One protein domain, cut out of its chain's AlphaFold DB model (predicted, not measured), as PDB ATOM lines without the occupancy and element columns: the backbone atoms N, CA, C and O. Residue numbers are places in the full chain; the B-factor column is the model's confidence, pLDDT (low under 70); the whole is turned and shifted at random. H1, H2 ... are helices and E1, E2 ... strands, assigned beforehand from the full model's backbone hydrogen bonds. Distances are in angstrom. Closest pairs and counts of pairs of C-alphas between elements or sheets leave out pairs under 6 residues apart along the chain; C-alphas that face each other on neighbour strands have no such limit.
ATOM      1  N   ALA A  68     203.348 169.915 193.412       83.62
ATOM      2  CA  ALA A  68     202.982 168.649 192.790       83.62
ATOM      3  C   ALA A  68     201.778 168.015 193.489       83.62
ATOM      4  O   ALA A  68     201.611 168.148 194.697       83.62
ATOM      5  N   GLY A  69     200.963 167.301 192.716       85.56
ATOM      6  CA  GLY A  69     199.789 166.576 193.193       85.56
ATOM      7  C   GLY A  69     199.662 165.233 192.483       85.56
ATOM      8  O   GLY A  69     200.100 165.084 191.337       85.56
ATOM      9  N   VAL A  70     199.104 164.237 193.170       91.06
ATOM     10  CA  VAL A  70     198.888 162.894 192.619       91.06
ATOM     11  C   VAL A  70     197.496 162.411 192.991       91.06
ATOM     12  O   VAL A  70     197.204 162.232 194.169       91.06
ATOM     13  N   ASN A  71     196.676 162.126 191.982       93.31
ATOM     14  CA  ASN A  71     195.297 161.686 192.167       93.31
ATOM     15  C   ASN A  71     195.040 160.408 191.357       93.31
ATOM     16  O   ASN A  71     195.630 160.185 190.295       93.31
ATOM     17  N   LEU A  72     194.167 159.546 191.874       93.75
ATOM     18  CA  LEU A  72     193.758 158.293 191.243       93.75
ATOM     19  C   LEU A  72     192.302 158.426 190.795       93.75
ATOM     20  O   LEU A  72     191.459 158.833 191.588       93.75
ATOM     21  N   PHE A  73     192.007 158.067 189.548       92.88
ATOM     22  CA  PHE A  73     190.670 158.189 188.974       92.88
ATOM     23  C   PHE A  73     190.211 156.869 188.380       92.88
ATOM     24  O   PHE A  73     190.964 156.180 187.685       92.88
ATOM     25  N   ASN A  74     188.943 156.558 188.621       91.56
ATOM     26  CA  ASN A  74     188.258 155.450 187.978       91.56
ATOM     27  C   ASN A  74     187.578 155.975 186.712       91.56
ATOM     28  O   ASN A  74     186.850 156.964 186.755       91.56
ATOM     29  N   LEU A  75     187.849 155.323 185.587       88.19
ATOM     30  CA  LEU A  75     187.215 155.607 184.309       88.19
ATOM     31  C   LEU A  75     185.835 154.925 184.251       88.19
ATOM     32  O   LEU A  75     185.670 153.850 184.835       88.19
ATOM     33  N   PRO A  76     184.862 155.469 183.492       85.12
ATOM     34  CA  PRO A  76     183.533 154.860 183.342       85.12
ATOM     35  C   PRO A  76     183.554 153.412 182.826       85.12
ATOM     36  O   PRO A  76     182.662 152.626 183.121       85.12
ATOM     37  N   ASN A  77     184.600 153.033 182.089       82.12
ATOM     38  CA  ASN A  77     184.809 151.679 181.570       82.12
ATOM     39  C   ASN A  77     185.442 150.704 182.592       82.12
ATOM     40  O   ASN A  77     185.904 149.631 182.209       82.12
ATOM     41  N   GLY A  78     185.544 151.088 183.871       85.00
ATOM     42  CA  GLY A  78     186.135 150.277 184.944       85.00
ATOM     43  C   GLY A  78     187.669 150.232 184.962       85.00
ATOM     44  O   GLY A  78     188.258 149.580 185.832       85.00
ATOM     45  N   SER A  79     188.335 150.918 184.027       89.69
ATOM     46  CA  SER A  79     189.790 151.108 184.051       89.69
ATOM     47  C   SER A  79     190.182 152.161 185.090       89.69
ATOM     48  O   SER A  79     189.361 152.957 185.537       89.69
ATOM     49  N   GLN A  80     191.453 152.182 185.480       94.12
ATOM     50  CA  GLN A  80     191.967 153.114 186.477       94.12
ATOM     51  C   GLN A  80     193.220 153.809 185.966       94.12
ATOM     52  O   GLN A  80     194.134 153.170 185.430       94.12
ATOM     53  N   ILE A  81     193.269 155.119 186.184       94.62
ATOM     54  CA  ILE A  81     194.400 155.965 185.824       94.62
ATOM     55  C   ILE A  81     194.893 156.740 187.038       94.62
ATOM     56  O   ILE A  81     194.125 157.086 187.933       94.62
ATOM     57  N   ARG A  82     196.187 157.041 187.060       96.06
ATOM     58  CA  ARG A  82     196.797 157.948 188.031       96.06
ATOM     59  C   ARG A  82     197.263 159.195 187.306       96.06
ATOM     60  O   ARG A  82     198.033 159.085 186.358       96.06
ATOM     61  N   VAL A  83     196.850 160.368 187.765       95.81
ATOM     62  CA  VAL A  83     197.341 161.646 187.248       95.81
ATOM     63  C   VAL A  83     198.339 162.221 188.236       95.81
ATOM     64  O   VAL A  83     198.040 162.376 189.415       95.81
ATOM     65  N   LYS A  84     199.544 162.512 187.751       94.81
ATOM     66  CA  LYS A  84     200.590 163.221 188.485       94.81
ATOM     67  C   LYS A  84     200.773 164.585 187.850       94.81
ATOM     68  O   LYS A  84     201.238 164.658 186.714       94.81
ATOM     69  N   SER A  85     200.440 165.640 188.570       94.38
ATOM     70  CA  SER A  85     200.566 167.011 188.092       94.38
ATOM     71  C   SER A  85     201.689 167.729 188.817       94.38
ATOM     72  O   SER A  85     201.986 167.447 189.974       94.38
ATOM     73  N   MET A  86     202.349 168.637 188.111       92.56
ATOM     74  CA  MET A  86     203.447 169.438 188.623       92.56
ATOM     75  C   MET A  86     203.441 170.799 187.942       92.56
ATOM     76  O   MET A  86     203.365 170.882 186.715       92.56
ATOM     77  N   VAL A  87     203.612 171.848 188.732       91.62
ATOM     78  CA  VAL A  87     203.749 173.221 188.255       91.62
ATOM     79  C   VAL A  87     205.119 173.750 188.648       91.62
ATOM     80  O   VAL A  87     205.614 173.490 189.745       91.62
ATOM     81  N   LYS A  88     205.747 174.458 187.712       90.25
ATOM     82  CA  LYS A  88     206.999 175.183 187.920       90.25
ATOM     83  C   LYS A  88     206.884 176.572 187.339       90.25
ATOM     84  O   LYS A  88     206.293 176.722 186.274       90.25
ATOM     85  N   TYR A  89     207.515 177.546 187.968       88.06
ATOM     86  CA  TYR A  89     207.695 178.860 187.374       88.06
ATOM     87  C   TYR A  89     208.983 178.912 186.539       88.06
ATOM     88  O   TYR A  89     209.978 178.264 186.864       88.06
ATOM     89  N   ASN A  90     208.929 179.625 185.417       83.62
ATOM     90  CA  ASN A  90     210.070 179.917 184.561       83.62
ATOM     91  C   ASN A  90     210.311 181.426 184.561       83.62
ATOM     92  O   ASN A  90     209.633 182.163 183.839       83.62
ATOM     93  N   ASP A  91     211.291 181.861 185.349       77.56
ATOM     94  CA  ASP A  91     211.666 183.263 185.540       77.56
ATOM     95  C   ASP A  91     212.035 183.958 184.226       77.56
ATOM     96  O   ASP A  91     211.680 185.115 184.025       77.56
ATOM     97  N   ASN A  92     212.675 183.238 183.297       81.31
ATOM     98  CA  ASN A  92     213.114 183.805 182.022       81.31
ATOM     99  C   ASN A  92     211.937 184.175 181.115       81.31
ATOM    100  O   ASN A  92     212.049 185.084 180.299       81.31
ATOM    101  N   THR A  93     210.822 183.445 181.217       81.31
ATOM    102  CA  THR A  93     209.651 183.653 180.353       81.31
ATOM    103  C   THR A  93     208.445 184.222 181.093       81.31
ATOM    104  O   THR A  93     207.440 184.505 180.448       81.31
ATOM    105  N   GLY A  94     208.491 184.350 182.423       82.31
ATOM    106  CA  GLY A  94     207.349 184.777 183.237       82.31
ATOM    107  C   GLY A  94     206.155 183.816 183.167       82.31
ATOM    108  O   GLY A  94     205.003 184.233 183.285       82.31
ATOM    109  N   GLN A  95     206.403 182.527 182.913       88.06
ATOM    110  CA  GLN A  95     205.350 181.533 182.676       88.06
ATOM    111  C   GLN A  95     205.403 180.393 183.685       88.06
ATOM    112  O   GLN A  95     206.473 179.945 184.089       88.06
ATOM    113  N   LEU A  96     204.235 179.851 184.005       90.94
ATOM    114  CA  LEU A  96     204.102 178.531 184.591       90.94
ATOM    115  C   LEU A  96     204.275 177.467 183.511       90.94
ATOM    116  O   LEU A  96     203.656 177.529 182.447       90.94
ATOM    117  N   ILE A  97     205.082 176.459 183.813       92.06
ATOM    118  CA  ILE A  97     205.178 175.204 183.077       92.06
ATOM    119  C   ILE A  97     204.385 174.165 183.864       92.06
ATOM    120  O   ILE A  97     204.795 173.750 184.951       92.06
ATOM    121  N   ILE A  98     203.265 173.730 183.295       94.31
ATOM    122  CA  ILE A  98     202.375 172.740 183.892       94.31
ATOM    123  C   ILE A  98     202.622 171.409 183.196       94.31
ATOM    124  O   ILE A  98     202.456 171.295 181.984       94.31
ATOM    125  N   ASN A  99     203.025 170.400 183.959       93.38
ATOM    126  CA  ASN A  99     203.185 169.033 183.486       93.38
ATOM    127  C   ASN A  99     202.158 168.145 184.176       93.38
ATOM    128  O   ASN A  99     202.149 168.080 185.401       93.38
ATOM    129  N   SER A 100     201.366 167.409 183.406       95.69
ATOM    130  CA  SER A 100     200.493 166.349 183.913       95.69
ATOM    131  C   SER A 100     200.866 165.034 183.253       95.69
ATOM    132  O   SER A 100     201.016 164.960 182.040       95.69
ATOM    133  N   GLN A 101     201.037 163.979 184.036       95.44
ATOM    134  CA  GLN A 101     201.310 162.635 183.547       95.44
ATOM    135  C   GLN A 101     200.157 161.727 183.940       95.44
ATOM    136  O   GLN A 101     199.921 161.512 185.125       95.44
ATOM    137  N   VAL A 102     199.472 161.186 182.941       96.12
ATOM    138  CA  VAL A 102     198.428 160.183 183.118       96.12
ATOM    139  C   VAL A 102     199.079 158.815 182.978       96.12
ATOM    140  O   VAL A 102     199.638 158.511 181.929       96.12
ATOM    141  N   GLU A 103     199.050 158.007 184.028       95.06
ATOM    142  CA  GLU A 103     199.584 156.646 184.070       95.06
ATOM    143  C   GLU A 103     198.437 155.638 184.068       95.06
ATOM    144  O   GLU A 103     197.475 155.784 184.826       95.06
ATOM    145  N   ARG A 104     198.565 154.584 183.261       93.62
ATOM    146  CA  ARG A 104     197.669 153.429 183.301       93.62
ATOM    147  C   ARG A 104     197.960 152.625 184.569       93.62
ATOM    148  O   ARG A 104     199.090 152.190 184.776       93.62
ATOM    149  N   VAL A 105     196.952 152.431 185.419       92.50
ATOM    150  CA  VAL A 105     197.062 151.614 186.645       92.50
ATOM    151  C   VAL A 105     196.361 150.275 186.454       92.50
ATOM    152  O   VAL A 105     196.934 149.228 186.741       92.50
ATOM    153  N   LYS A 106     195.137 150.303 185.921       89.69
ATOM    154  CA  LYS A 106     194.325 149.118 185.616       89.69
ATOM    155  C   LYS A 106     193.601 149.329 184.290       89.69
ATOM    156  O   LYS A 106     193.139 150.434 184.027       89.69
ATOM    157  N   GLY A 107     193.466 148.278 183.485       85.62
ATOM    158  CA  GLY A 107     192.777 148.321 182.187       85.62
ATOM    159  C   GLY A 107     193.692 147.980 181.011       85.62
ATOM    160  O   GLY A 107     194.906 147.868 181.174       85.62
ATOM    161  N   ASN A 108     193.104 147.794 179.830       87.00
ATOM    162  CA  ASN A 108     193.819 147.456 178.594       87.00
ATOM    163  C   ASN A 108     194.539 148.692 178.007       87.00
ATOM    164  O   ASN A 108     194.036 149.808 178.124       87.00
ATOM    165  N   SER A 109     195.689 148.483 177.354       87.06
ATOM    166  CA  SER A 109     196.411 149.493 176.568       87.06
ATOM    167  C   SER A 109     195.509 150.171 175.529       87.06
ATOM    168  O   SER A 109     195.459 151.394 175.496       87.06
ATOM    169  N   ALA A 110     194.697 149.413 174.780       88.44
ATOM    170  CA  ALA A 110     193.803 149.979 173.760       88.44
ATOM    171  C   ALA A 110     192.750 150.938 174.355       88.44
ATOM    172  O   ALA A 110     192.537 152.041 173.865       88.44
ATOM    173  N   LEU A 111     192.131 150.556 175.480       88.38
ATOM    174  CA  LEU A 111     191.176 151.423 176.184       88.38
ATOM    175  C   LEU A 111     191.849 152.675 176.754       88.38
ATOM    176  O   LEU A 111     191.234 153.739 176.812       88.38
ATOM    177  N   PHE A 112     193.101 152.545 177.194       91.62
ATOM    178  CA  PHE A 112     193.889 153.674 177.666       91.62
ATOM    179  C   PHE A 112     194.273 154.613 176.522       91.62
ATOM    180  O   PHE A 112     194.200 155.824 176.693       91.62
ATOM    181  N   GLU A 113     194.633 154.082 175.357       90.88
ATOM    182  CA  GLU A 113     194.941 154.871 174.166       90.88
ATOM    183  C   GLU A 113     193.714 155.640 173.658       90.88
ATOM    184  O   GLU A 113     193.814 156.841 173.401       90.88
ATOM    185  N   ASN A 114     192.533 155.011 173.637       91.19
ATOM    186  CA  ASN A 114     191.284 155.667 173.230       91.19
ATOM    187  C   ASN A 114     190.936 156.891 174.092       91.19
ATOM    188  O   ASN A 114     190.296 157.829 173.609       91.19
ATOM    189  N   LEU A 115     191.420 156.953 175.340       91.12
ATOM    190  CA  LEU A 115     191.297 158.139 176.193       91.12
ATOM    191  C   LEU A 115     191.917 159.391 175.546       91.12
ATOM    192  O   LEU A 115     191.466 160.505 175.801       91.12
ATOM    193  N   PHE A 116     192.933 159.218 174.702       93.50
ATOM    194  CA  PHE A 116     193.673 160.296 174.048       93.50
ATOM    195  C   PHE A 116     193.233 160.549 172.598       93.50
ATOM    196  O   PHE A 116     193.654 161.539 171.997       93.50
ATOM    197  N   ILE A 117     192.364 159.694 172.049       91.06
ATOM    198  CA  ILE A 117     191.885 159.767 170.659       91.06
ATOM    199  C   ILE A 117     190.409 160.172 170.600       91.06
ATOM    200  O   ILE A 117     190.049 161.076 169.850       91.06
ATOM    201  N   GLU A 118     189.556 159.544 171.409       88.25
ATOM    202  CA  GLU A 118     188.093 159.655 171.293       88.25
ATOM    203  C   GLU A 118     187.464 160.449 172.442       88.25
ATOM    204  O   GLU A 118     186.399 161.051 172.289       88.25
ATOM    205  N   SER A 119     188.124 160.480 173.601       83.81
ATOM    206  CA  SER A 119     187.557 161.082 174.806       83.81
ATOM    207  C   SER A 119     187.300 162.583 174.663       83.81
ATOM    208  O   SER A 119     188.047 163.322 174.015       83.81
ATOM    209  N   LYS A 120     186.256 163.064 175.342       89.75
ATOM    210  CA  LYS A 120     186.017 164.497 175.573       89.75
ATOM    211  C   LYS A 120     186.521 164.957 176.941       89.75
ATOM    212  O   LYS A 120     186.407 166.145 177.242       89.75
ATOM    213  N   ALA A 121     187.110 164.044 177.710       91.94
ATOM    214  CA  ALA A 121     187.527 164.299 179.069       91.94
ATOM    215  C   ALA A 121     188.677 165.308 179.157       91.94
ATOM    216  O   ALA A 121     189.532 165.407 178.267       91.94
ATOM    217  N   ASN A 122     188.709 166.030 180.271       95.25
ATOM    218  CA  ASN A 122     189.725 167.029 180.572       95.25
ATOM    219  C   ASN A 122     190.262 166.800 181.980       95.25
ATOM    220  O   ASN A 122     189.488 166.565 182.907       95.25
ATOM    221  N   ILE A 123     191.576 166.940 182.145       95.25
ATOM    222  CA  ILE A 123     192.172 167.143 183.464       95.25
ATOM    223  C   ILE A 123     191.997 168.620 183.801       95.25
ATOM    224  O   ILE A 123     192.390 169.480 183.014       95.25
ATOM    225  N   ILE A 124     191.423 168.917 184.956       95.75
ATOM    226  CA  ILE A 124     191.302 170.273 185.477       95.75
ATOM    227  C   ILE A 124     192.355 170.434 186.569       95.75
ATOM    228  O   ILE A 124     192.411 169.625 187.491       95.75
ATOM    229  N   ILE A 125     193.212 171.445 186.430       95.31
ATOM    230  CA  ILE A 125     194.237 171.804 187.410       95.31
ATOM    231  C   ILE A 125     193.811 173.096 188.101       95.31
ATOM    232  O   ILE A 125     193.854 174.158 187.476       95.31
ATOM    233  N   SER A 126     193.431 172.995 189.371       95.06
ATOM    234  CA  SER A 126     193.151 174.145 190.236       95.06
ATOM    235  C   SER A 126     194.414 174.568 190.977       95.06
ATOM    236  O   SER A 126     195.239 173.730 191.356       95.06
ATOM    237  N   PHE A 127     194.570 175.877 191.167       94.06
ATOM    238  CA  PHE A 127     195.718 176.482 191.842       94.06
ATOM    239  C   PHE A 127     195.235 177.092 193.149       94.06
ATOM    240  O   PHE A 127     194.527 178.097 193.130       94.06
ATOM    241  N   LEU A 128     195.596 176.466 194.263       93.38
ATOM    242  CA  LEU A 128     195.065 176.798 195.577       93.38
ATOM    243  C   LEU A 128     196.106 177.544 196.406       93.38
ATOM    244  O   LEU A 128     197.305 177.234 196.345       93.38
ATOM    245  N   ASP A 129     195.648 178.519 197.185       92.25
ATOM    246  CA  ASP A 129     196.452 179.114 198.243       92.25
ATOM    247  C   ASP A 129     196.503 178.226 199.496       92.25
ATOM    248  O   ASP A 129     196.151 177.046 199.484       92.25
ATOM    249  N   LYS A 130     197.038 178.790 200.577       92.19
ATOM    250  CA  LYS A 130     197.231 178.119 201.871       92.19
ATOM    251  C   LYS A 130     195.911 177.852 202.597       92.19
ATOM    252  O   LYS A 130     195.890 176.996 203.474       92.19
ATOM    253  N   ASP A 131     194.872 178.597 202.238       93.50
ATOM    254  CA  ASP A 131     193.540 178.568 202.829       93.50
ATOM    255  C   ASP A 131     192.549 177.823 201.907       93.50
ATOM    256  O   ASP A 131     191.338 177.898 202.097       93.50
ATOM    257  N   ASP A 132     193.069 177.087 200.913       90.62
ATOM    258  CA  ASP A 132     192.330 176.315 199.908       90.62
ATOM    259  C   ASP A 132     191.430 177.154 198.971       90.62
ATOM    260  O   ASP A 132     190.559 176.606 198.289       90.62
ATOM    261  N   PHE A 133     191.665 178.466 198.853       92.56
ATOM    262  CA  PHE A 133     190.979 179.305 197.866       92.56
ATOM    263  C   PHE A 133     191.666 179.256 196.499       92.56
ATOM    264  O   PHE A 133     192.893 179.202 196.381       92.56
ATOM    265  N   GLU A 134     190.858 179.305 195.439       91.94
ATOM    266  CA  GLU A 134     191.351 179.288 194.064       91.94
ATOM    267  C   GLU A 134     191.959 180.648 193.677       91.94
ATOM    268  O   GLU A 134     191.280 181.674 193.642       91.94
ATOM    269  N   LEU A 135     193.263 180.652 193.385       90.25
ATOM    270  CA  LEU A 135     194.039 181.861 193.084       90.25
ATOM    271  C   LEU A 135     194.021 182.251 191.608       90.25
ATOM    272  O   LEU A 135     194.156 183.423 191.260       90.25
ATOM    273  N   LEU A 136     193.948 181.248 190.739       89.50
ATOM    274  CA  LEU A 136     194.003 181.389 189.292       89.50
ATOM    275  C   LEU A 136     192.873 180.575 188.693       89.50
ATOM    276  O   LEU A 136     192.557 179.504 189.205       89.50
ATOM    277  N   GLU A 137     192.345 181.023 187.554       91.75
ATOM    278  CA  GLU A 137     191.359 180.217 186.838       91.75
ATOM    279  C   GLU A 137     191.922 178.815 186.557       91.75
ATOM    280  O   GLU A 137     193.057 178.699 186.068       91.75
ATOM    281  N   PRO A 138     191.152 177.751 186.806       93.75
ATOM    282  CA  PRO A 138     191.651 176.399 186.650       93.75
ATOM    283  C   PRO A 138     192.036 176.104 185.198       93.75
ATOM    284  O   PRO A 138     191.335 176.450 184.242       93.75
ATOM    285  N   LEU A 139     193.176 175.439 185.015       94.81
ATOM    286  CA  LEU A 139     193.671 175.070 183.694       94.81
ATOM    287  C   LEU A 139     193.021 173.764 183.240       94.81
ATOM    288  O   LEU A 139     193.140 172.737 183.906       94.81
ATOM    289  N   ARG A 140     192.391 173.786 182.066       95.38
ATOM    290  CA  ARG A 140     191.809 172.598 181.438       95.38
ATOM    291  C   ARG A 140     192.806 172.002 180.451       95.38
ATOM    292  O   ARG A 140     193.240 172.679 179.527       95.38
ATOM    293  N   LEU A 141     193.159 170.739 180.654       95.88
ATOM    294  CA  LEU A 141     194.028 169.959 179.780       95.88
ATOM    295  C   LEU A 141     193.193 168.850 179.126       95.88
ATOM    296  O   LEU A 141     192.895 167.851 179.789       95.88
ATOM    297  N   PRO A 142     192.808 168.994 177.848       96.38
ATOM    298  CA  PRO A 142     192.109 167.944 177.125       96.38
ATOM    299  C   PRO A 142     192.938 166.663 177.102       96.38
ATOM    300  O   PRO A 142     194.138 166.695 176.832       96.38
ATOM    301  N   LEU A 143     192.310 165.517 177.353       95.06
ATOM    302  CA  LEU A 143     192.985 164.236 177.138       95.06
ATOM    303  C   LEU A 143     193.135 163.947 175.643       95.06
ATOM    304  O   LEU A 143     194.152 163.410 175.222       95.06
ATOM    305  N   ASN A 144     192.177 164.391 174.829       96.25
ATOM    306  CA  ASN A 144     192.251 164.290 173.378       96.25
ATOM    307  C   ASN A 144     193.442 165.077 172.801       96.25
ATOM    308  O   ASN A 144     193.510 166.302 172.948       96.25
ATOM    309  N   VAL A 145     194.335 164.383 172.091       92.62
ATOM    310  CA  VAL A 145     195.581 164.961 171.563       92.62
ATOM    311  C   VAL A 145     195.309 166.043 170.527       92.62
ATOM    312  O   VAL A 145     195.920 167.105 170.601       92.62
ATOM    313  N   LEU A 146     194.374 165.818 169.598       93.31
ATOM    314  CA  LEU A 146     194.071 166.790 168.542       93.31
ATOM    315  C   LEU A 146     193.524 168.093 169.135       93.31
ATOM    316  O   LEU A 146     193.977 169.181 168.779       93.31
ATOM    317  N   LYS A 147     192.601 167.990 170.102       94.81
ATOM    318  CA  LYS A 147     192.063 169.164 170.807       94.81
ATOM    319  C   LYS A 147     193.137 169.904 171.595       94.81
ATOM    320  O   LYS A 147     193.158 171.130 171.584       94.81
ATOM    321  N   GLY A 148     194.017 169.181 172.281       93.38
ATOM    322  CA  GLY A 148     195.070 169.806 173.072       93.38
ATOM    323  C   GLY A 148     196.176 170.441 172.240       93.38
ATOM    324  O   GLY A 148     196.647 171.523 172.580       93.38
ATOM    325  N   GLN A 149     196.570 169.825 171.125       91.06
ATOM    326  CA  GLN A 149     197.549 170.406 170.204       91.06
ATOM    327  C   GLN A 149     197.044 171.725 169.608       91.06
ATOM    328  O   GLN A 149     197.809 172.684 169.542       91.06
ATOM    329  N   ALA A 150     195.747 171.818 169.289       92.75
ATOM    330  CA  ALA A 150     195.113 173.079 168.889       92.75
ATOM    331  C   ALA A 150     195.161 174.164 169.990       92.75
ATOM    332  O   ALA A 150     195.024 175.349 169.700       92.75
ATOM    333  N   GLN A 151     195.389 173.771 171.247       92.81
ATOM    334  CA  GLN A 151     195.557 174.648 172.411       92.81
ATOM    335  C   GLN A 151     197.030 174.792 172.841       92.81
ATOM    336  O   GLN A 151     197.309 175.216 173.962       92.81
ATOM    337  N   ASN A 152     197.990 174.451 171.971       91.25
ATOM    338  CA  ASN A 152     199.434 174.497 172.244       91.25
ATOM    339  C   ASN A 152     199.897 173.589 173.402       91.25
ATOM    340  O   ASN A 152     200.913 173.857 174.051       91.25
ATOM    341  N   ILE A 153     199.178 172.495 173.661       93.38
ATOM    342  CA  ILE A 153     199.566 171.483 174.645       93.38
ATOM    343  C   ILE A 153     200.416 170.421 173.948       93.38
ATOM    344  O   ILE A 153     200.046 169.862 172.917       93.38
ATOM    345  N   SER A 154     201.577 170.131 174.528       91.50
ATOM    346  CA  SER A 154     202.485 169.098 174.032       91.50
ATOM    347  C   SER A 154     202.184 167.752 174.681       91.50
ATOM    348  O   SER A 154     202.015 167.676 175.898       91.50
ATOM    349  N   TYR A 155     202.189 166.685 173.882       93.75
ATOM    350  CA  TYR A 155     201.926 165.318 174.330       93.75
ATOM    351  C   TYR A 155     203.147 164.438 174.087       93.75
ATOM    352  O   TYR A 155     203.760 164.486 173.022       93.75
ATOM    353  N   ARG A 156     203.495 163.600 175.063       90.50
ATOM    354  CA  ARG A 156     204.556 162.600 174.922       90.50
ATOM    355  C   ARG A 156     204.129 161.284 175.551       90.50
ATOM    356  O   ARG A 156     203.917 161.215 176.761       90.50
ATOM    357  N   LYS A 157     204.051 160.232 174.738       90.88
ATOM    358  CA  LYS A 157     203.794 158.873 175.220       90.88
ATOM    359  C   LYS A 157     205.028 158.271 175.892       90.88
ATOM    360  O   LYS A 157     206.163 158.520 175.481       90.88
ATOM    361  N   LYS A 158     204.790 157.465 176.922       87.31
ATOM    362  CA  LYS A 158     205.759 156.576 177.555       87.31
ATOM    363  C   LYS A 158     205.340 155.146 177.243       87.31
ATOM    364  O   LYS A 158     204.240 154.725 177.601       87.31
ATOM    365  N   ILE A 159     206.236 154.445 176.573       86.56
ATOM    366  CA  ILE A 159     206.063 153.066 176.134       86.56
ATOM    367  C   ILE A 159     206.627 152.133 177.216       86.56
ATOM    368  O   ILE A 159     207.588 152.491 177.906       86.56
ATOM    369  N   GLY A 160     205.972 150.991 177.407       78.50
ATOM    370  CA  GLY A 160     206.377 149.902 178.284       78.50
ATOM    371  C   GLY A 160     207.412 148.996 177.621       78.50
ATOM    372  O   GLY A 160     208.369 149.466 177.009       78.50
ATOM    373  N   ARG A 161     207.244 147.678 177.776       78.00
ATOM    374  CA  ARG A 161     208.189 146.691 177.217       78.00
ATOM    375  C   ARG A 161     208.080 146.556 175.697       78.00
ATOM    376  O   ARG A 161     209.077 146.253 175.052       78.00
ATOM    377  N   THR A 162     206.890 146.771 175.144       75.00
ATOM    378  CA  THR A 162     206.602 146.722 173.705       75.00
ATOM    379  C   THR A 162     206.032 148.058 173.247       75.00
ATOM    380  O   THR A 162     205.468 148.790 174.057       75.00
ATOM    381  N   THR A 163     206.158 148.377 171.956       70.44
ATOM    382  CA  THR A 163     205.674 149.638 171.354       70.44
ATOM    383  C   THR A 163     204.183 149.888 171.548       70.44
ATOM    384  O   THR A 163     203.767 151.046 171.595       70.44
ATOM    385  N   ASP A 164     203.424 148.808 171.705       72.00
ATOM    386  CA  ASP A 164     201.962 148.808 171.791       72.00
ATOM    387  C   ASP A 164     201.476 148.913 173.246       72.00
ATOM    388  O   ASP A 164     200.297 149.142 173.518       72.00
ATOM    389  N   ASP A 165     202.388 148.760 174.209       82.94
ATOM    390  CA  ASP A 165     202.102 148.915 175.629       82.94
ATOM    391  C   ASP A 165     202.315 150.370 176.051       82.94
ATOM    392  O   ASP A 165     203.399 150.778 176.476       82.94
ATOM    393  N   ILE A 166     201.271 151.187 175.928       85.81
ATOM    394  CA  ILE A 166     201.306 152.559 176.422       85.81
ATOM    395  C   ILE A 166     201.035 152.529 177.930       85.81
ATOM    396  O   ILE A 166     199.951 152.164 178.395       85.81
ATOM    397  N   ILE A 167     202.034 152.943 178.711       90.50
ATOM    398  CA  ILE A 167     201.956 152.945 180.180       90.50
ATOM    399  C   ILE A 167     201.648 154.327 180.751       90.50
ATOM    400  O   ILE A 167     201.102 154.434 181.849       90.50
ATOM    401  N   ALA A 168     202.002 155.394 180.033       92.88
ATOM    402  CA  ALA A 168     201.662 156.750 180.435       92.88
ATOM    403  C   ALA A 168     201.683 157.733 179.263       92.88
ATOM    404  O   ALA A 168     202.391 157.533 178.277       92.88
ATOM    405  N   VAL A 169     200.981 158.851 179.417       93.56
ATOM    406  CA  VAL A 169     201.054 160.006 178.517       93.56
ATOM    407  C   VAL A 169     201.315 161.253 179.350       93.56
ATOM    408  O   VAL A 169     200.629 161.515 180.337       93.56
ATOM    409  N   ARG A 170     202.339 162.018 178.968       95.00
ATOM    410  CA  ARG A 170     202.643 163.324 179.548       95.00
ATOM    411  C   ARG A 170     202.037 164.422 178.689       95.00
ATOM    412  O   ARG A 170     202.277 164.447 177.489       95.00
ATOM    413  N   LEU A 171     201.332 165.331 179.339       96.62
ATOM    414  CA  LEU A 171     200.807 166.578 178.817       96.62
ATOM    415  C   LEU A 171     201.645 167.717 179.399       96.62
ATOM    416  O   LEU A 171     201.902 167.743 180.605       96.62
ATOM    417  N   GLN A 172     202.067 168.651 178.557       94.88
ATOM    418  CA  GLN A 172     202.774 169.851 178.978       94.88
ATOM    419  C   GLN A 172     202.089 171.082 178.395       94.88
ATOM    420  O   GLN A 172     201.971 171.219 177.179       94.88
ATOM    421  N   ALA A 173     201.688 171.986 179.280       95.06
ATOM    422  CA  ALA A 173     201.088 173.265 178.945       95.06
ATOM    423  C   ALA A 173     201.903 174.408 179.554       95.06
ATOM    424  O   ALA A 173     202.726 174.212 180.459       95.06
ATOM    425  N   ARG A 174     201.668 175.617 179.050       92.38
ATOM    426  CA  ARG A 174     202.250 176.844 179.590       92.38
ATOM    427  C   ARG A 174     201.141 177.833 179.892       92.38
ATOM    428  O   ARG A 174     200.179 177.924 179.135       92.38
ATOM    429  N   ARG A 175     201.292 178.579 180.981       89.88
ATOM    430  CA  ARG A 175     200.368 179.648 181.362       89.88
ATOM    431  C   ARG A 175     201.160 180.881 181.760       89.88
ATOM    432  O   ARG A 175     202.099 180.778 182.540       89.88
ATOM    433  N   THR A 176     200.795 182.037 181.231       87.94
ATOM    434  CA  THR A 176     201.344 183.318 181.681       87.94
ATOM    435  C   THR A 176     200.766 183.688 183.041       87.94
ATOM    436  O   THR A 176     199.586 183.460 183.309       87.94
ATOM    437  N   ILE A 177     201.606 184.251 183.904       85.56
ATOM    438  CA  ILE A 177     201.194 184.805 185.196       85.56
ATOM    439  C   ILE A 177     201.698 186.238 185.317       85.56
ATOM    440  O   ILE A 177     202.628 186.637 184.620       85.56
ATOM    441  N   LYS A 178     201.079 187.021 186.196       81.88
ATOM    442  CA  LYS A 178     201.391 188.442 186.375       81.88
ATOM    443  C   LYS A 178     202.769 188.648 186.989       81.88
ATOM    444  O   LYS A 178     203.432 189.634 186.687       81.88
ATOM    445  N   SER A 179     203.182 187.765 187.902       79.38
ATOM    446  CA  SER A 179     204.471 187.890 188.588       79.38
ATOM    447  C   SER A 179     204.879 186.622 189.336       79.38
ATOM    448  O   SER A 179     204.045 185.791 189.690       79.38
ATOM    449  N   ILE A 180     206.155 186.543 189.717       82.56
ATOM    450  CA  ILE A 180     206.662 185.516 190.637       82.56
ATOM    451  C   ILE A 180     205.947 185.518 192.001       82.56
ATOM    452  O   ILE A 180     205.860 184.481 192.652       82.56
ATOM    453  N   ARG A 181     205.409 186.662 192.454       82.69
ATOM    454  CA  ARG A 181     204.632 186.736 193.703       82.69
ATOM    455  C   ARG A 181     203.332 185.938 193.592       82.69
ATOM    456  O   ARG A 181     202.950 185.294 194.558       82.69
ATOM    457  N   GLU A 182     202.699 185.946 192.422       83.75
ATOM    458  CA  GLU A 182     201.501 185.144 192.155       83.75
ATOM    459  C   GLU A 182     201.821 183.645 192.235       83.75
ATOM    460  O   GLU A 182     201.098 182.906 192.893       83.75
ATOM    461  N   TYR A 183     202.968 183.211 191.690       87.12
ATOM    462  CA  TYR A 183     203.450 181.834 191.855       87.12
ATOM    463  C   TYR A 183     203.695 181.464 193.320       87.12
ATOM    464  O   TYR A 183     203.249 180.412 193.763       87.12
ATOM    465  N   LYS A 184     204.359 182.337 194.088       86.38
ATOM    466  CA  LYS A 184     204.659 182.099 195.514       86.38
ATOM    467  C   LYS A 184     203.414 181.907 196.381       86.38
ATOM    468  O   LYS A 184     203.524 181.335 197.460       86.38
ATOM    469  N   ASN A 185     202.267 182.416 195.942       89.44
ATOM    470  CA  ASN A 185     201.016 182.253 196.669       89.44
ATOM    471  C   ASN A 185     200.365 180.888 196.409       89.44
ATOM    472  O   ASN A 185     199.564 180.455 197.230       89.44
ATOM    473  N   ILE A 186     200.727 180.201 195.318       90.25
ATOM    474  CA  ILE A 186     200.238 178.852 195.022       90.25
ATOM    475  C   ILE A 186     200.873 177.889 196.022       90.25
ATOM    476  O   ILE A 186     202.047 177.536 195.909       90.25
ATOM    477  N   ALA A 187     200.086 177.455 197.000       89.56
ATOM    478  CA  ALA A 187     200.522 176.506 198.013       89.56
ATOM    479  C   ALA A 187     200.346 175.061 197.531       89.56
ATOM    480  O   ALA A 187     201.200 174.208 197.782       89.56
ATOM    481  N   ARG A 188     199.252 174.783 196.810       91.06
ATOM    482  CA  ARG A 188     198.910 173.443 196.320       91.06
ATOM    483  C   ARG A 188     198.293 173.509 194.926       91.06
ATOM    484  O   ARG A 188     197.685 174.500 194.533       91.06
ATOM    485  N   ILE A 189     198.438 172.417 194.182       92.69
ATOM    486  CA  ILE A 189     197.619 172.153 193.002       92.69
ATOM    487  C   ILE A 189     196.752 170.936 193.252       92.69
ATOM    488  O   ILE A 189     197.201 169.953 193.845       92.69
ATOM    489  N   GLU A 190     195.533 170.990 192.750       91.56
ATOM    490  CA  GLU A 190     194.621 169.860 192.770       91.56
ATOM    491  C   GLU A 190     194.264 169.477 191.342       91.56
ATOM    492  O   GLU A 190     194.073 170.337 190.481       91.56
ATOM    493  N   SER A 191     194.227 168.171 191.088       92.69
ATOM    494  CA  SER A 191     193.791 167.642 189.804       92.69
ATOM    495  C   SER A 191     192.436 166.975 189.964       92.69
ATOM    496  O   SER A 191     192.234 166.171 190.872       92.69
ATOM    497  N   SER A 192     191.520 167.280 189.057       93.25
ATOM    498  CA  SER A 192     190.269 166.550 188.883       93.25
ATOM    499  C   SER A 192     190.106 166.157 187.419       93.25
ATOM    500  O   SER A 192     190.822 166.652 186.543       93.25
ATOM    501  N   ILE A 193     189.201 165.221 187.141       91.56
ATOM    502  CA  ILE A 193     188.857 164.839 185.773       91.56
ATOM    503  C   ILE A 193     187.371 165.056 185.569       91.56
ATOM    504  O   ILE A 193     186.552 164.585 186.355       91.56
ATOM    505  N   ASN A 194     187.047 165.744 184.484       89.88
ATOM    506  CA  ASN A 194     185.695 165.843 183.967       89.88
ATOM    507  C   ASN A 194     185.597 164.940 182.731       89.88
ATOM    508  O   ASN A 194     186.401 165.129 181.813       89.88
ATOM    509  N   PHE A 195     184.696 163.953 182.749       83.25
ATOM    510  CA  PHE A 195     184.519 162.948 181.691       83.25
ATOM    511  C   PHE A 195     183.493 163.375 180.645       83.25
ATOM    512  O   PHE A 195     182.418 163.870 181.043       83.25
TER     513      PHE A 195
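This is residues 68 to 195 of the 195 residues of an uncharacterized protein of Prochlorococcus sp. MIT 0602 (UniProt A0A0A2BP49). Two strongly twisted sheets pack face to face as a sandwich: a wide sheet of five strands in the order E1 E2 E3 E7 E6, and a smaller one in the order E5 E4 E8 that covers part of one of its faces, the strands of the two crossed at 48 degrees. The short helices H1 and H2 lie over the wide sheet, H1 mainly over E7 and H2 over E6, and H3 sits at one end of the long axis, close to the last residues of E2. The printed part has 128 residues with three named helices and eight named strands, in the order E1 E2 E3 H1 E4 E5 H2 E6 E7 H3 E8; both sheets are antiparallel, and the class is mixed, helices and strands. It is compact, with a radius of gyration of the C-alphas of 15.0 A, and spans 44 by 29 by 25 A, only just elongated.

E1, residues 68 to 74, and E2, residues 80 to 90, form a hairpin, with N 71 and O 83 within hydrogen-bond range at 2.9 A. E3, residues 95 to 106, forms a hairpin with E2, with N 84 and O 101 2.8 A apart; E1, E2 and E3 are a meander, each strand the antiparallel neighbour of the one before. H1, residues 109 to 117, is on this sheet at a height of 8.9 A. It lies over E7, residues 166 to 176, and only just over E3, with 3 C-alphas; on the local plane its line and that of E7 stand at 9 degrees, along the strands. E4, residues 122 to 128, and E5, residues 134 to 142, form a hairpin in the second sheet, with N 125 and O 139 2.8 A apart; E5 bends by 51 degrees at residue 137. H2, residues 145 to 149, is on the same face of the first sheet as H1, and the two only just touch, with 3 pairs of C-alphas within 8 A, the closest those of Phe 116 and Val 145 at 5.6 A. E6, residues 154 to 159, is an edge strand and forms a hairpin with E7, with N 156 and O 170 2.8 A apart. E7 is also the antiparallel neighbour of E3, with N 100 and O 171 2.9 A apart. H3, residues 180 to 185, only grazes both sheets. E8, residues 188 to 194, is the antiparallel neighbour of E4, with N 124 and O 192 2.8 A apart. Between the sheets, the closest C-alphas of E1 and E8 are those of Gly 69 and Ile 189, 6.0 A apart, while E1 and E5 are apart. In H2 and H3 every O i to N i+4 pair is within hydrogen-bond range; in H1 it is 3 of 5.

E1 begins at C-alpha 68 at (202.982, 168.649, 192.790) and is 20.4 A long. E2 measures 32.4 A, E3 34.4 A and E7 31.2 A from first to last C-alpha. E3 ends at C-alpha 106 at (194.325, 149.118, 185.616). H1 measures 12.7 A, E4 18.7 A, E5 20.4 A and E6 16.6 A; H2 and H3 are shorter, at 5.9 A and 8.9 A. E8 is 19.6 A long and ends at C-alpha 194 at (185.695, 165.843, 183.967).

The two C-alphas farthest apart are those of Asp 131 and Thr 162, at 45.1 A. The printed part has no cut and ends at residue 195, the chain's last residue. The link from E6 to E7 is short, the other links are tight, and there is no long link. The mean pLDDT of the printed part is 90.0, and no printed residue is under 70.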